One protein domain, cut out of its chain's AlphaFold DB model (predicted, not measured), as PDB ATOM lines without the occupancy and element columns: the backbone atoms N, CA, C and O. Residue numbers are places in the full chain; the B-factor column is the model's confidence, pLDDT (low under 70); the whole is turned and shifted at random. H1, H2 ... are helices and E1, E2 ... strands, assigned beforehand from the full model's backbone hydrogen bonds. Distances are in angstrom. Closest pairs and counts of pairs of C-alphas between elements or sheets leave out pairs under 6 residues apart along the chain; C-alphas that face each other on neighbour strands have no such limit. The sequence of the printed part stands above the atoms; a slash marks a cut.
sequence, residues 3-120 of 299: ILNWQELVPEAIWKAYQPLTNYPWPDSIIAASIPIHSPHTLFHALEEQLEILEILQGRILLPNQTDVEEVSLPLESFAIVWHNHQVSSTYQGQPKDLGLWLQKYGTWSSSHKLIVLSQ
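Overview. This is residues 3 to 120 of the 299 residues of an uncharacterized protein of Candidatus Brocadiae bacterium (UniProt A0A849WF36). Four antiparallel strands make a strongly twisted sheet, a wall with H1 and H4 over one face and no named helix over the other, while the longest helix, H3, stands off the sheet and packs on H4 with its residues 57 to 61. H2 lies away from this body, and residues 17 to 23 of the long link after it stick out at one end of the longest axis. The printed part has 118 residues with four named helices and four named strands, in the order H1 H2 E1 H3 E2 E3 H4 E4, and the sheet's order is E1 E4 E2 E3. The class is mixed, helices and strands, with under half of the residues in named elements. The whole is compact, with a radius of gyration of the C-alphas of 14.6 A, yet elongated in outline, with spans of 49 by 31 by 28 A.

Along the chain. The sheet holds E1, residues 30 to 35, E4, residues 114 to 119, E2, residues 78 to 84, and E3, residues 87 to 93. From first to last C-alpha E1 measures 13.0 A, E4 16.2 A, E2 19.8 A and E3 17.6 A. C-alpha 114 of E4 is at (120.923, 107.427, 113.934) and C-alpha 119, its last, at (132.451, 97.531, 108.411). H3 is residues 48 to 62 and 20.6 A long, starting at C-alpha 48 at (115.363, 101.817, 94.016). H4 is residues 99 to 106 and 10.5 A long. H1, residues 6 to 9, begins at C-alpha 6 at (124.397, 99.855, 102.967), and H2 is residues 12 to 16.

Arrangement. In the sheet E1 and E3 are the edge strands. E1 and E4 are antiparallel at 161 degrees between directions, with N 33 and O 117 within hydrogen-bond range at 2.8 A. E4 and E2 are antiparallel at 152 degrees, with N 81 and O 116 at 2.8 A. E2 and E3 form a hairpin, antiparallel at 159 degrees, with N 80 and O 92 at 2.8 A and N 87 and O 84 at 2.9 A. H4 is on the sheet at a height of 9.4 A, over E2 and E3, and runs along the strands, at 25 degrees to E2 on the local plane. Its closest C-alphas to E3 are those of Tyr 106 and Ser 90, 6.5 A apart. H1 is on the same face at a height of 8.2 A, only just over E1 with 3 of its C-alphas falling there; the closest C-alphas, of Gln 7 and Ile 30, are 6.8 A apart. H3 is not on the sheet. It touches H4 with residues 57 to 61 alone, closest at the C-alphas of Ile 61 and Gln 104, 5.1 A apart; they run the same way at a shallow tilt of 33 degrees, only just short of steep. H3 and H1 only just touch, with 3 pairs of C-alphas within 8 A, through residue 50 of H3 alone; the closest C-alphas are those of Leu 9 and Gln 50, 7.3 A apart. H2 is not on the sheet and is apart from H1, H3 and H4. Two split strand-helix-strand units, in which two strands running the same way have another strand between them, are E1, H3, E2 around E4 and E3, H4, E4 around E2, each with a right-handed crossover. In H2, H3 and H4 every O i to N i+4 pair is within hydrogen-bond range; H1 is too short for such a pair.

Size, cuts and confidence. The two C-alphas farthest apart are those of Pro 20 and Asn 65, at 49.5 A. The printed part has no cut. The long links are H2 to E1, E1 to H3 and H3 to E2, of 13, 12 and 15 residues. The mean pLDDT of the printed part is 79.3, and it is under 70 at residues 11 to 28, 67 to 68, 96 and 107 to 113.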
ATOM      1  N   ILE A   3     119.079  91.549 101.618       91.81
ATOM      2  CA  ILE A   3     120.371  92.075 102.071       91.81
ATOM      3  C   ILE A   3     120.420  93.568 101.813       91.81
ATOM      4  O   ILE A   3     120.440  93.989 100.662       91.81
ATOM      5  N   LEU A   4     120.494  94.355 102.883       90.94
ATOM      6  CA  LEU A   4     120.703  95.792 102.773       90.94
ATOM      7  C   LEU A   4     122.174  96.064 102.428       90.94
ATOM      8  O   LEU A   4     123.041  95.999 103.311       90.94
ATOM      9  N   ASN A   5     122.461  96.390 101.167       90.38
ATOM     10  CA  ASN A   5     123.796  96.814 100.753       90.38
ATOM     11  C   ASN A   5     124.015  98.283 101.127       90.38
ATOM     12  O   ASN A   5     123.926  99.199 100.317       90.38
ATOM     13  N   TRP A   6     124.305  98.512 102.403       89.50
ATOM     14  CA  TRP A   6     124.397  99.855 102.967       89.50
ATOM     15  C   TRP A   6     125.463 100.756 102.325       89.50
ATOM     16  O   TRP A   6     125.384 101.976 102.463       89.50
ATOM     17  N   GLN A   7     126.456 100.190 101.637       87.81
ATOM     18  CA  GLN A   7     127.472 100.968 100.928       87.81
ATOM     19  C   GLN A   7     126.883 101.704  99.713       87.81
ATOM     20  O   GLN A   7     127.320 102.812  99.412       87.81
ATOM     21  N   GLU A   8     125.848 101.143  99.078       85.50
ATOM     22  CA  GLU A   8     125.117 101.756  97.955       85.50
ATOM     23  C   GLU A   8     124.227 102.932  98.394       85.50
ATOM     24  O   GLU A   8     123.736 103.690  97.562       85.50
ATOM     25  N   LEU A   9     124.031 103.117  99.704       84.62
ATOM     26  CA  LEU A   9     123.221 104.200 100.267       84.62
ATOM     27  C   LEU A   9     124.013 105.486 100.542       84.62
ATOM     28  O   LEU A   9     123.439 106.492 100.966       84.62
ATOM     29  N   VAL A  10     125.336 105.469 100.366       82.31
ATOM     30  CA  VAL A  10     126.186 106.635 100.632       82.31
ATOM     31  C   VAL A  10     126.107 107.620  99.450       82.31
ATOM     32  O   VAL A  10     126.210 107.187  98.312       82.31
ATOM     33  N   PRO A  11     125.923 108.941  99.662       67.62
ATOM     34  CA  PRO A  11     125.704 109.894  98.568       67.62
ATOM     35  C   PRO A  11     126.855 110.021  97.560       67.62
ATOM     36  O   PRO A  11     128.005 110.229  97.960       67.62
ATOM     37  N   GLU A  12     126.523 110.108  96.262       56.84
ATOM     38  CA  GLU A  12     127.525 110.343  95.210       56.84
ATOM     39  C   GLU A  12     128.223 111.702  95.282       56.84
ATOM     40  O   GLU A  12     129.321 111.893  94.764       56.84
ATOM     41  N   ALA A  13     127.592 112.697  95.904       49.06
ATOM     42  CA  ALA A  13     128.175 114.031  96.020       49.06
ATOM     43  C   ALA A  13     129.464 114.029  96.861       49.06
ATOM     44  O   ALA A  13     130.383 114.794  96.568       49.06
ATOM     45  N   ILE A  14     129.569 113.115  97.834       56.00
ATOM     46  CA  ILE A  14     130.819 112.858  98.561       56.00
ATOM     47  C   ILE A  14     131.882 112.349  97.577       56.00
ATOM     48  O   ILE A  14     133.044 112.714  97.686       56.00
ATOM     49  N   TRP A  15     131.480 111.596  96.550       55.56
ATOM     50  CA  TRP A  15     132.366 111.012  95.544       55.56
ATOM     51  C   TRP A  15     132.934 112.037  94.561       55.56
ATOM     52  O   TRP A  15     134.077 111.906  94.124       55.56
ATOM     53  N   LYS A  16     132.187 113.109  94.264       47.62
ATOM     54  CA  LYS A  16     132.654 114.197  93.386       47.62
ATOM     55  C   LYS A  16     133.788 115.022  93.992       47.62
ATOM     56  O   LYS A  16     134.648 115.484  93.248       47.62
ATOM     57  N   ALA A  17     133.852 115.148  95.320       52.19
ATOM     58  CA  ALA A  17     134.968 115.813  95.999       52.19
ATOM     59  C   ALA A  17     136.310 115.070  95.821       52.19
ATOM     60  O   ALA A  17     137.371 115.673  95.959       52.19
ATOM     61  N   TYR A  18     136.266 113.780  95.463       51.91
ATOM     62  CA  TYR A  18     137.436 112.914  95.298       51.91
ATOM     63  C   TYR A  18     137.692 112.502  93.836       51.91
ATOM     64  O   TYR A  18     138.573 111.681  93.573       51.91
ATOM     65  N   GLN A  19     137.000 113.132  92.871       42.72
ATOM     66  CA  GLN A  19     137.175 112.926  91.423       42.72
ATOM     67  C   GLN A  19     138.603 113.067  90.854       42.72
ATOM     68  O   GLN A  19     138.845 112.480  89.799       42.72
ATOM     69  N   PRO A  20     139.577 113.775  91.473       50.66
ATOM     70  CA  PRO A  20     140.953 113.756  90.973       50.66
ATOM     71  C   PRO A  20     141.602 112.361  91.017       50.66
ATOM     72  O   PRO A  20     142.622 112.139  90.365       50.66
ATOM     73  N   LEU A  21     141.037 111.423  91.785       50.25
ATOM     74  CA  LEU A  21     141.536 110.061  91.929       50.25
ATOM     75  C   LEU A  21     140.932 109.180  90.838       50.25
ATOM     76  O   LEU A  21     139.743 108.877  90.837       50.25
ATOM     77  N   THR A  22     141.778 108.730  89.917       45.06
ATOM     78  CA  THR A  22     141.407 108.048  88.663       45.06
ATOM     79  C   THR A  22     140.688 106.700  88.847       45.06
ATOM     80  O   THR A  22     140.334 106.077  87.856       45.06
ATOM     81  N   ASN A  23     140.464 106.252  90.090       41.84
ATOM     82  CA  ASN A  23     139.846 104.970  90.451       41.84
ATOM     83  C   ASN A  23     138.852 105.084  91.628       41.84
ATOM     84  O   ASN A  23     138.659 104.118  92.361       41.84
ATOM     85  N   TYR A  24     138.260 106.259  91.858       42.28
ATOM     86  CA  TYR A  24     137.283 106.460  92.931       42.28
ATOM     87  C   TYR A  24     135.826 106.276  92.434       42.28
ATOM     88  O   TYR A  24     135.508 106.774  91.353       42.28
ATOM     89  N   PRO A  25     134.924 105.653  93.225       50.28
ATOM     90  CA  PRO A  25     135.193 105.000  94.505       50.28
ATOM     91  C   PRO A  25     135.893 103.654  94.304       50.28
ATOM     92  O   PRO A  25     135.543 102.885  93.412       50.28
ATOM     93  N   TRP A  26     136.839 103.329  95.188       54.44
ATOM     94  CA  TRP A  26     137.200 101.929  95.367       54.44
ATOM     95  C   TRP A  26     136.013 101.235  96.044       54.44
ATOM     96  O   TRP A  26     135.562 101.727  97.094       54.44
ATOM     97  N   PRO A  27     135.509 100.114  95.495       53.28
ATOM     98  CA  PRO A  27     134.725  99.170  96.280       53.28
ATOM     99  C   PRO A  27     135.454  98.938  97.608       53.28
ATOM    100  O   PRO A  27     136.684  98.897  97.631       53.28
ATOM    101  N   ASP A  28     134.722  98.870  98.718       66.00
ATOM    102  CA  ASP A  28     135.307  98.668 100.052       66.00
ATOM    103  C   ASP A  28     136.132  99.840 100.620       66.00
ATOM    104  O   ASP A  28     136.918  99.659 101.542       66.00
ATOM    105  N   SER A  29     135.950 101.071 100.132       78.44
ATOM    106  CA  SER A  29     136.578 102.263 100.744       78.44
ATOM    107  C   SER A  29     135.765 102.902 101.876       78.44
ATOM    108  O   SER A  29     136.276 103.772 102.589       78.44
ATOM    109  N   ILE A  30     134.501 102.506 102.036       87.62
ATOM    110  CA  ILE A  30     133.592 103.044 103.053       87.62
ATOM    111  C   ILE A  30     133.748 102.228 104.336       87.62
ATOM    112  O   ILE A  30     133.473 101.027 104.369       87.62
ATOM    113  N   ILE A  31     134.158 102.900 105.408       91.81
ATOM    114  CA  ILE A  31     134.362 102.295 106.727       91.81
ATOM    115  C   ILE A  31     133.044 102.268 107.502       91.81
ATOM    116  O   ILE A  31     132.754 101.297 108.204       91.81
ATOM    117  N   ALA A  32     132.249 103.334 107.383       93.56
ATOM    118  CA  ALA A  32     131.013 103.500 108.133       93.56
ATOM    119  C   ALA A  32     130.033 104.459 107.452       93.56
ATOM    120  O   ALA A  32     130.458 105.363 106.735       93.56
ATOM    121  N   ALA A  33     128.742 104.315 107.742       92.31
ATOM    122  CA  ALA A  33     127.690 105.222 107.299       92.31
ATOM    123  C   ALA A  33     126.589 105.395 108.355       92.31
ATOM    124  O   ALA A  33     126.242 104.468 109.081       92.31
ATOM    125  N   SER A  34     126.013 106.591 108.414       89.94
ATOM    126  CA  SER A  34     124.800 106.922 109.154       89.94
ATOM    127  C   SER A  34     123.615 106.890 108.191       89.94
ATOM    128  O   SER A  34     123.486 107.772 107.343       89.94
ATOM    129  N   ILE A  35     122.727 105.912 108.352       88.00
ATOM    130  CA  ILE A  35     121.606 105.663 107.443       88.00
ATOM    131  C   ILE A  35     120.309 106.241 108.029       88.00
ATOM    132  O   ILE A  35     119.909 105.863 109.137       88.00
ATOM    133  N   PRO A  36     119.609 107.134 107.307       83.50
ATOM    134  CA  PRO A  36     118.360 107.731 107.767       83.50
ATOM    135  C   PRO A  36     117.154 106.804 107.517       83.50
ATOM    136  O   PRO A  36     116.320 107.080 106.662       83.50
ATOM    137  N   ILE A  37     117.007 105.723 108.295       82.38
ATOM    138  CA  ILE A  37     115.880 104.772 108.133       82.38
ATOM    139  C   ILE A  37     114.487 105.424 108.346       82.38
ATOM    140  O   ILE A  37     113.499 104.920 107.825       82.38
ATOM    141  N   HIS A  38     114.366 106.562 109.048       79.31
ATOM    142  CA  HIS A  38     113.078 107.284 109.171       79.31
ATOM    143  C   HIS A  38     112.697 108.078 107.925       79.31
ATOM    144  O   HIS A  38     111.556 108.521 107.797       79.31
ATOM    145  N   SER A  39     113.657 108.346 107.052       80.88
ATOM    146  CA  SER A  39     113.432 109.146 105.863       80.88
ATOM    147  C   SER A  39     114.249 108.593 104.697       80.88
ATOM    148  O   SER A  39     115.126 109.302 104.191       80.88
ATOM    149  N   PRO A  40     113.982 107.344 104.251       82.69
ATOM    150  CA  PRO A  40     114.715 106.738 103.138       82.69
ATOM    151  C   PRO A  40     114.689 107.617 101.883       82.69
ATOM    152  O   PRO A  40     115.713 107.812 101.243       82.69
ATOM    153  N   HIS A  41     113.559 108.285 101.629       80.44
ATOM    154  CA  HIS A  41     113.348 109.243 100.536       80.44
ATOM    155  C   HIS A  41     114.312 110.446 100.514       80.44
ATOM    156  O   HIS A  41     114.341 111.183  99.535       80.44
ATOM    157  N   THR A  42     115.096 110.683 101.573       81.06
ATOM    158  CA  THR A  42     116.170 111.697 101.560       81.06
ATOM    159  C   THR A  42     117.421 111.233 100.809       81.06
ATOM    160  O   THR A  42     118.284 112.049 100.486       81.06
ATOM    161  N   LEU A  43     117.525 109.936 100.502       82.06
ATOM    162  CA  LEU A  43     118.626 109.325  99.765       82.06
ATOM    163  C   LEU A  43     118.325 109.314  98.259       82.06
ATOM    164  O   LEU A  43     118.230 108.261  97.642       82.06
ATOM    165  N   PHE A  44     118.222 110.497  97.647       78.81
ATOM    166  CA  PHE A  44     117.882 110.665  96.219       78.81
ATOM    167  C   PHE A  44     118.857 109.997  95.228       78.81
ATOM    168  O   PHE A  44     118.597 109.982  94.029       78.81
ATOM    169  N   HIS A  45     120.001 109.512  95.713       78.12
ATOM    170  CA  HIS A  45     121.051 108.869  94.924       78.12
ATOM    171  C   HIS A  45     121.034 107.340  95.019       78.12
ATOM    172  O   HIS A  45     121.749 106.687  94.266       78.12
ATOM    173  N   ALA A  46     120.292 106.779  95.975       81.94
ATOM    174  CA  ALA A  46     120.277 105.343  96.205       81.94
ATOM    175  C   ALA A  46     119.493 104.616  95.105       81.94
ATOM    176  O   ALA A  46     118.540 105.157  94.541       81.94
ATOM    177  N   LEU A  47     119.892 103.373  94.830       84.81
ATOM    178  CA  LEU A  47     119.150 102.477  93.947       84.81
ATOM    179  C   LEU A  47     117.762 102.189  94.529       84.81
ATOM    180  O   LEU A  47     117.619 102.026  95.742       84.81
ATOM    181  N   GLU A  48     116.762 102.087  93.651       88.31
ATOM    182  CA  GLU A  48     115.363 101.817  94.016       88.31
ATOM    183  C   GLU A  48     115.243 100.554  94.880       88.31
ATOM    184  O   GLU A  48     114.651 100.607  95.952       88.31
ATOM    185  N   GLU A  49     115.949  99.478  94.515       90.62
ATOM    186  CA  GLU A  49     115.995  98.230  95.291       90.62
ATOM    187  C   GLU A  49     116.455  98.447  96.746       90.62
ATOM    188  O   GLU A  49     115.886  97.884  97.680       90.62
ATOM    189  N   GLN A  50     117.467  99.290  96.986       90.56
ATOM    190  CA  GLN A  50     117.942  99.562  98.349       90.56
ATOM    191  C   GLN A  50     116.983 100.473  99.122       90.56
ATOM    192  O   GLN A  50     116.863 100.343 100.343       90.56
ATOM    193  N   LEU A  51     116.298 101.388  98.429       90.31
ATOM    194  CA  LEU A  51     115.257 102.224  99.024       90.31
ATOM    195  C   LEU A  51     114.062 101.376  99.471       90.31
ATOM    196  O   LEU A  51     113.630 101.528 100.611       90.31
ATOM    197  N   GLU A  52     113.610 100.428  98.649       91.31
ATOM    198  CA  GLU A  52     112.543  99.481  99.002       91.31
ATOM    199  C   GLU A  52     112.899  98.672 100.261       91.31
ATOM    200  O   GLU A  52     112.093  98.558 101.186       91.31
ATOM    201  N   ILE A  53     114.139  98.179 100.373       92.44
ATOM    202  CA  ILE A  53     114.605  97.466 101.577       92.44
ATOM    203  C   ILE A  53     114.545  98.372 102.821       92.44
ATOM    204  O   ILE A  53     114.153  97.926 103.907       92.44
ATOM    205  N   LEU A  54     114.928  99.648 102.698       89.62
ATOM    206  CA  LEU A  54     114.824 100.612 103.798       89.62
ATOM    207  C   LEU A  54     113.368 100.913 104.170       89.62
ATOM    208  O   LEU A  54     113.077 101.076 105.355       89.62
ATOM    209  N   GLU A  55     112.464 100.970 103.196       89.38
ATOM    210  CA  GLU A  55     111.028 101.156 103.421       89.38
ATOM    211  C   GLU A  55     110.405  99.944 104.120       89.38
ATOM    212  O   GLU A  55     109.617 100.119 105.050       89.38
ATOM    213  N   ILE A  56     110.826  98.721 103.783       89.31
ATOM    214  CA  ILE A  56     110.448  97.500 104.514       89.31
ATOM    215  C   ILE A  56     110.897  97.594 105.979       89.31
ATOM    216  O   ILE A  56     110.111  97.340 106.898       89.31
ATOM    217  N   LEU A  57     112.150  97.999 106.227       88.31
ATOM    218  CA  LEU A  57     112.661  98.213 107.587       88.31
ATOM    219  C   LEU A  57     111.875  99.301 108.328       88.31
ATOM    220  O   LEU A  57     111.536  99.123 109.499       88.31
ATOM    221  N   GLN A  58     111.568 100.408 107.655       86.50
ATOM    222  CA  GLN A  58     110.774 101.499 108.208       86.50
ATOM    223  C   GLN A  58     109.359 101.025 108.569       86.50
ATOM    224  O   GLN A  58     108.887 101.290 109.676       86.50
ATOM    225  N   GLY A  59     108.706 100.276 107.679       84.75
ATOM    226  CA  GLY A  59     107.394  99.678 107.901       84.75
ATOM    227  C   GLY A  59     107.384  98.761 109.121       84.75
ATOM    228  O   GLY A  59     106.550  98.942 110.007       84.75
ATOM    229  N   ARG A  60     108.372  97.860 109.243       82.62
ATOM    230  CA  ARG A  60     108.513  96.967 110.411       82.62
ATOM    231  C   ARG A  60     108.605  97.728 111.724       82.62
ATOM    232  O   ARG A  60     108.061  97.290 112.733       82.62
ATOM    233  N   ILE A  61     109.317  98.842 111.727       80.00
ATOM    234  CA  ILE A  61     109.508  99.665 112.919       80.00
ATOM    235  C   ILE A  61     108.216 100.389 113.299       80.00
ATOM    236  O   ILE A  61     107.859 100.426 114.475       80.00
ATOM    237  N   LEU A  62     107.528 100.978 112.318       80.50
ATOM    238  CA  LEU A  62     106.314 101.766 112.546       80.50
ATOM    239  C   LEU A  62     105.087 100.890 112.834       80.50
ATOM    240  O   LEU A  62     104.164 101.334 113.516       80.50
ATOM    241  N   LEU A  63     105.078  99.652 112.334       82.75
ATOM    242  CA  LEU A  63     103.966  98.707 112.422       82.75
ATOM    243  C   LEU A  63     104.438  97.363 113.018       82.75
ATOM    244  O   LEU A  63     104.437  96.342 112.330       82.75
ATOM    245  N   PRO A  64     104.804  97.316 114.315       74.44
ATOM    246  CA  PRO A  64     105.449  96.151 114.932       74.44
ATOM    247  C   PRO A  64     104.583  94.879 114.991       74.44
ATOM    248  O   PRO A  64     105.104  93.802 115.256       74.44
ATOM    249  N   ASN A  65     103.276  94.983 114.731       80.06
ATOM    250  CA  ASN A  65     102.335  93.861 114.776       80.06
ATOM    251  C   ASN A  65     102.114  93.178 113.411       80.06
ATOM    252  O   ASN A  65     101.252  92.306 113.310       80.06
ATOM    253  N   GLN A  66     102.832  93.575 112.355       76.62
ATOM    254  CA  GLN A  66     102.752  92.884 111.065       76.62
ATOM    255  C   GLN A  66     103.494  91.542 111.129       76.62
ATOM    256  O   GLN A  66     104.690  91.496 111.404       76.62
ATOM    257  N   THR A  67     102.773  90.450 110.875       65.44
ATOM    258  CA  THR A  67     103.292  89.075 110.955       65.44
ATOM    259  C   THR A  67     103.955  88.587 109.667       65.44
ATOM    260  O   THR A  67     104.785  87.687 109.734       65.44
ATOM    261  N   ASP A  68     103.651  89.211 108.525       69.62
ATOM    262  CA  ASP A  68     104.115  88.794 107.196       69.62
ATOM    263  C   ASP A  68     104.960  89.896 106.546       69.62
ATOM    264  O   ASP A  68     104.519  90.580 105.624       69.62
ATOM    265  N   VAL A  69     106.172  90.115 107.057       79.00
ATOM    266  CA  VAL A  69     107.104  91.086 106.468       79.00
ATOM    267  C   VAL A  69     108.405  90.397 106.101       79.00
ATOM    268  O   VAL A  69     108.895  89.540 106.834       79.00
ATOM    269  N   GLU A  70     109.005  90.785 104.984       87.06
ATOM    270  CA  GLU A  70     110.282  90.232 104.549       87.06
ATOM    271  C   GLU A  70     111.389  90.514 105.573       87.06
ATOM    272  O   GLU A  70     111.484  91.607 106.139       87.06
ATOM    273  N   GLU A  71     112.192  89.492 105.875       90.94
ATOM    274  CA  GLU A  71     113.356  89.617 106.756       90.94
ATOM    275  C   GLU A  71     114.472  90.364 106.035       90.94
ATOM    276  O   GLU A  71     114.806  90.026 104.895       90.94
ATOM    277  N   VAL A  72     115.095  91.318 106.720       91.88
ATOM    278  CA  VAL A  72     116.196  92.112 106.171       91.88
ATOM    279  C   VAL A  72     117.430  91.885 107.025       91.88
ATOM    280  O   VAL A  72     117.374  91.970 108.246       91.88
ATOM    281  N   SER A  73     118.572  91.635 106.398       93.94
ATOM    282  CA  SER A  73     119.840  91.446 107.103       93.94
ATOM    283  C   SER A  73     120.932  92.351 106.536       93.94
ATOM    284  O   SER A  73     120.856  92.822 105.403       93.94
ATOM    285  N   LEU A  74     121.955  92.619 107.352       92.75
ATOM    286  CA  LEU A  74     123.184  93.255 106.882       92.75
ATOM    287  C   LEU A  74     124.162  92.187 106.383       92.75
ATOM    288  O   LEU A  74     124.155  91.078 106.935       92.75
ATOM    289  N   PRO A  75     125.059  92.527 105.440       91.19
ATOM    290  CA  PRO A  75     126.164  91.661 105.048       91.19
ATOM    291  C   PRO A  75     126.942  91.142 106.265       91.19
ATOM    292  O   PRO A  75     127.072  91.840 107.275       91.19
ATOM    293  N   LEU A  76     127.489  89.926 106.168       89.12
ATOM    294  CA  LEU A  76     128.199  89.249 107.265       89.12
ATOM    295  C   LEU A  76     129.304  90.117 107.888       89.12
ATOM    296  O   LEU A  76     129.493  90.150 109.103       89.12
ATOM    297  N   GLU A  77     130.011  90.867 107.052       89.62
ATOM    298  CA  GLU A  77     131.136  91.709 107.456       89.62
ATOM    299  C   GLU A  77     130.697  93.108 107.890       89.62
ATOM    300  O   GLU A  77     131.503  94.029 107.945       89.62
ATOM    301  N   SER A  78     129.417  93.288 108.201       92.06
ATOM    302  CA  SER A  78     128.857  94.543 108.688       92.06
ATOM    303  C   SER A  78     128.343  94.384 110.113       92.06
ATOM    304  O   SER A  78     127.952  93.299 110.557       92.06
ATOM    305  N   PHE A  79     128.354  95.474 110.863       92.69
ATOM    306  CA  PHE A  79     127.653  95.575 112.132       92.69
ATOM    307  C   PHE A  79     126.942  96.919 112.211       92.69
ATOM    308  O   PHE A  79     127.358  97.888 111.585       92.69
ATOM    309  N   ALA A  80     125.853  96.967 112.960       93.06
ATOM    310  CA  ALA A  80     125.078  98.173 113.170       93.06
ATOM    311  C   ALA A  80     125.053  98.554 114.641       93.06
ATOM    312  O   ALA A  80     125.146  97.702 115.528       93.06
ATOM    313  N   ILE A  81     124.886  99.843 114.899       92.69
ATOM    314  CA  ILE A  81     124.649 100.386 116.227       92.69
ATOM    315  C   ILE A  81     123.497 101.381 116.191       92.69
ATOM    316  O   ILE A  81     123.338 102.140 115.233       92.69
ATOM    317  N   VAL A  82     122.706 101.384 117.260       89.25
ATOM    318  CA  VAL A  82     121.767 102.474 117.534       89.25
ATOM    319  C   VAL A  82     122.498 103.504 118.380       89.25
ATOM    320  O   VAL A  82     122.926 103.200 119.497       89.25
ATOM    321  N   TRP A  83     122.647 104.710 117.837       86.25
ATOM    322  CA  TRP A  83     123.273 105.832 118.525       86.25
ATOM    323  C   TRP A  83     122.231 106.821 119.038       86.25
ATOM    324  O   TRP A  83     121.407 107.310 118.262       86.25
ATOM    325  N   HIS A  84     122.298 107.143 120.332       84.25
ATOM    326  CA  HIS A  84     121.402 108.097 120.978       84.25
ATOM    327  C   HIS A  84     122.070 108.782 122.169       84.25
ATOM    328  O   HIS A  84     122.725 108.121 122.965       84.25
ATOM    329  N   ASN A  85     121.878 110.099 122.320       82.38
ATOM    330  CA  ASN A  85     122.370 110.878 123.468       82.38
ATOM    331  C   ASN A  85     123.842 110.601 123.831       82.38
ATOM    332  O   ASN A  85     124.178 110.426 124.999       82.38
ATOM    333  N   HIS A  86     124.717 110.562 122.823       83.94
ATOM    334  CA  HIS A  86     126.143 110.254 122.987       83.94
ATOM    335  C   HIS A  86     126.449 108.853 123.545       83.94
ATOM    336  O   HIS A  86     127.485 108.632 124.167       83.94
ATOM    337  N   GLN A  87     125.544 107.895 123.340       87.50
ATOM    338  CA  GLN A  87     125.694 106.519 123.799       87.50
ATOM    339  C   GLN A  87     125.302 105.515 122.715       87.50
ATOM    340  O   GLN A  87     124.429 105.753 121.875       87.50
ATOM    341  N   VAL A  88     125.960 104.355 122.763       87.69
ATOM    342  CA  VAL A  88     125.584 103.179 121.976       87.69
ATOM    343  C   VAL A  88     124.525 102.407 122.758       87.69
ATOM    344  O   VAL A  88     124.848 101.735 123.734       87.69
ATOM    345  N   SER A  89     123.265 102.494 122.331       84.62
ATOM    346  CA  SER A  89     122.142 101.837 123.019       84.62
ATOM    347  C   SER A  89     122.136 100.324 122.806       84.62
ATOM    348  O   SER A  89     121.803  99.554 123.703       84.62
ATOM    349  N   SER A  90     122.489  99.881 121.599       88.62
ATOM    350  CA  SER A  90     122.602  98.467 121.256       88.62
ATOM    351  C   SER A  90     123.502  98.294 120.040       88.62
ATOM    352  O   SER A  90     123.582  99.168 119.176       88.62
ATOM    353  N   THR A  91     124.099  97.109 119.931       91.44
ATOM    354  CA  THR A  91     124.853  96.655 118.759       91.44
ATOM    355  C   THR A  91     124.159  95.480 118.079       91.44
ATOM    356  O   THR A  91     123.554  94.643 118.751       91.44
ATOM    357  N   TYR A  92     124.320  95.376 116.770       91.06
ATOM    358  CA  TYR A  92     123.820  94.306 115.924       91.06
ATOM    359  C   TYR A  92     124.943  93.788 115.040       91.06
ATOM    360  O   TYR A  92     125.645  94.569 114.409       91.06
ATOM    361  N   GLN A  93     125.112  92.475 114.983       87.56
ATOM    362  CA  GLN A  93     126.011  91.840 114.021       87.56
ATOM    363  C   GLN A  93     125.180  91.382 112.826       87.56
ATOM    364  O   GLN A  93     124.037  90.974 113.038       87.56
ATOM    365  N   GLY A  94     125.747  91.471 111.617       77.88
ATOM    366  CA  GLY A  94     125.127  91.018 110.368       77.88
ATOM    367  C   GLY A  94     124.709  89.544 110.378       77.88
ATOM    368  O   GLY A  94     124.681  88.905 111.427       77.88
ATOM    369  N   GLN A  95     124.333  89.027 109.208       71.38
ATOM    370  CA  GLN A  95     123.754  87.688 109.017       71.38
ATOM    371  C   GLN A  95     124.166  86.597 110.033       71.38
ATOM    372  O   GLN A  95     125.346  86.482 110.380       71.38
ATOM    373  N   PRO A  96     123.220  85.732 110.461       65.94
ATOM    374  CA  PRO A  96     121.902  85.473 109.853       65.94
ATOM    375  C   PRO A  96     120.720  86.143 110.580       65.94
ATOM    376  O   PRO A  96     119.600  85.649 110.526       65.94
ATOM    377  N   LYS A  97     120.956  87.210 111.345       84.19
ATOM    378  CA  LYS A  97     119.891  87.842 112.134       84.19
ATOM    379  C   LYS A  97     119.005  88.729 111.253       84.19
ATOM    380  O   LYS A  97     119.431  89.182 110.190       84.19
ATOM    381  N   ASP A  98     117.784  88.968 111.716       88.94
ATOM    382  CA  ASP A  98     116.880  89.950 111.123       88.94
ATOM    383  C   ASP A  98     117.098  91.315 111.792       88.94
ATOM    384  O   ASP A  98     116.880  91.496 112.999       88.94
ATOM    385  N   LEU A  99     117.554  92.276 110.995       90.25
ATOM    386  CA  LEU A  99     117.794  93.654 111.394       90.25
ATOM    387  C   LEU A  99     116.485  94.337 111.803       90.25
ATOM    388  O   LEU A  99     116.487  95.121 112.752       90.25
ATOM    389  N   GLY A 100     115.371  94.022 111.137       88.88
ATOM    390  CA  GLY A 100     114.068  94.620 111.414       88.88
ATOM    391  C   GLY A 100     113.576  94.307 112.827       88.88
ATOM    392  O   GLY A 100     113.203  95.219 113.563       88.88
ATOM    393  N   LEU A 101     113.659  93.039 113.249       87.25
ATOM    394  CA  LEU A 101     113.305  92.622 114.617       87.25
ATOM    395  C   LEU A 101     114.197  93.280 115.675       87.25
ATOM    396  O   LEU A 101     113.735  93.682 116.744       87.25
ATOM    397  N   TRP A 102     115.494  93.409 115.387       89.50
ATOM    398  CA  TRP A 102     116.410  94.101 116.287       89.50
ATOM    399  C   TRP A 102     116.071  95.596 116.406       89.50
ATOM    400  O   TRP A 102     116.028  96.127 117.520       89.50
ATOM    401  N   LEU A 103     115.762  96.262 115.290       87.81
ATOM    402  CA  LEU A 103     115.356  97.667 115.273       87.81
ATOM    403  C   LEU A 103     114.014  97.905 115.976       87.81
ATOM    404  O   LEU A 103     113.887  98.914 116.658       87.81
ATOM    405  N   GLN A 104     113.049  96.985 115.898       84.81
ATOM    406  CA  GLN A 104     111.803  97.076 116.676       84.81
ATOM    407  C   GLN A 104     112.059  97.081 118.190       84.81
ATOM    408  O   GLN A 104     111.380  97.780 118.937       84.81
ATOM    409  N   LYS A 105     113.042  96.299 118.659       83.56
ATOM    410  CA  LYS A 105     113.342  96.163 120.090       83.56
ATOM    411  C   LYS A 105     114.157  97.328 120.656       83.56
ATOM    412  O   LYS A 105     113.942  97.712 121.803       83.56
ATOM    413  N   TYR A 106     115.127  97.836 119.896       80.12
ATOM    414  CA  TYR A 106     116.120  98.798 120.399       80.12
ATOM    415  C   TYR A 106     116.089 100.157 119.697       80.12
ATOM    416  O   TYR A 106     116.740 101.096 120.154       80.12
ATOM    417  N   GLY A 107     115.352 100.284 118.596       67.31
ATOM    418  CA  GLY A 107     115.122 101.558 117.935       67.31
ATOM    419  C   GLY A 107     114.050 102.348 118.674       67.31
ATOM    420  O   GLY A 107     112.863 102.183 118.419       67.31
ATOM    421  N   THR A 108     114.447 103.236 119.579       58.56
ATOM    422  CA  THR A 108     113.568 104.310 120.050       58.56
ATOM    423  C   THR A 108     113.614 105.438 119.027       58.56
ATOM    424  O   THR A 108     114.668 105.985 118.762       58.56
ATOM    425  N   TRP A 109     112.501 105.782 118.386       62.69
ATOM    426  CA  TRP A 109     112.509 106.720 117.254       62.69
ATOM    427  C   TRP A 109     112.168 108.151 117.672       62.69
ATOM    428  O   TRP A 109     111.116 108.684 117.331       62.69
ATOM    429  N   SER A 110     113.076 108.803 118.400       59.62
ATOM    430  CA  SER A 110     113.148 110.271 118.360       59.62
ATOM    431  C   SER A 110     114.033 110.697 117.187       59.62
ATOM    432  O   SER A 110     114.956 109.978 116.807       59.62
ATOM    433  N   SER A 111     113.804 111.894 116.645       56.09
ATOM    434  CA  SER A 111     114.577 112.495 115.542       56.09
ATOM    435  C   SER A 111     116.097 112.603 115.782       56.09
ATOM    436  O   SER A 111     116.837 112.985 114.880       56.09
ATOM    437  N   SER A 112     116.579 112.269 116.985       55.75
ATOM    438  CA  SER A 112     117.994 112.220 117.361       55.75
ATOM    439  C   SER A 112     118.666 110.853 117.163       55.75
ATOM    440  O   SER A 112     119.892 110.785 117.267       55.75
ATOM    441  N   HIS A 113     117.921 109.774 116.891       67.69
ATOM    442  CA  HIS A 113     118.502 108.440 116.720       67.69
ATOM    443  C   HIS A 113     119.033 108.240 115.303       67.69
ATOM    444  O   HIS A 113     118.333 108.467 114.315       67.69
ATOM    445  N   LYS A 114     120.279 107.777 115.205       77.19
ATOM    446  CA  LYS A 114     120.923 107.427 113.934       77.19
ATOM    447  C   LYS A 114     121.205 105.927 113.922       77.19
ATOM    448  O   LYS A 114     121.826 105.424 114.862       77.19
ATOM    449  N   LEU A 115     120.777 105.223 112.867       88.94
ATOM    450  CA  LEU A 115     121.338 103.905 112.578       88.94
ATOM    451  C   LEU A 115     122.717 104.131 111.979       88.94
ATOM    452  O   LEU A 115     122.839 104.726 110.909       88.94
ATOM    453  N   ILE A 116     123.743 103.631 112.648       92.12
ATOM    454  CA  ILE A 116     125.102 103.670 112.128       92.12
ATOM    455  C   ILE A 116     125.491 102.250 111.744       92.12
ATOM    456  O   ILE A 116     125.427 101.346 112.575       92.12
ATOM    457  N   VAL A 117     125.879 102.060 110.488       94.00
ATOM    458  CA  VAL A 117     126.384 100.795 109.954       94.00
ATOM    459  C   VAL A 117     127.880 100.926 109.708       94.00
ATOM    460  O   VAL A 117     128.369 101.962 109.266       94.00
ATOM    461  N   LEU A 118     128.616  99.890 110.083       93.75
ATOM    462  CA  LEU A 118     130.062  99.882 110.236       93.75
ATOM    463  C   LEU A 118     130.610  98.599 109.611       93.75
ATOM    464  O   LEU A 118     130.051  97.515 109.805       93.75
ATOM    465  N   SER A 119     131.728  98.702 108.901       92.25
ATOM    466  CA  SER A 119     132.451  97.531 108.411       92.25
ATOM    467  C   SER A 119     133.202  96.838 109.549       92.25
ATOM    468  O   SER A 119     133.844  97.472 110.387       92.25
ATOM    469  N   GLN A 120     133.135  95.511 109.581       90.25
ATOM    470  CA  GLN A 120     133.949  94.659 110.450       90.25
ATOM    471  C   GLN A 120     135.292  94.282 109.814       90.25
ATOM    472  O   GLN A 120     136.132  93.692 110.502       90.25
TER     473      GLN A 120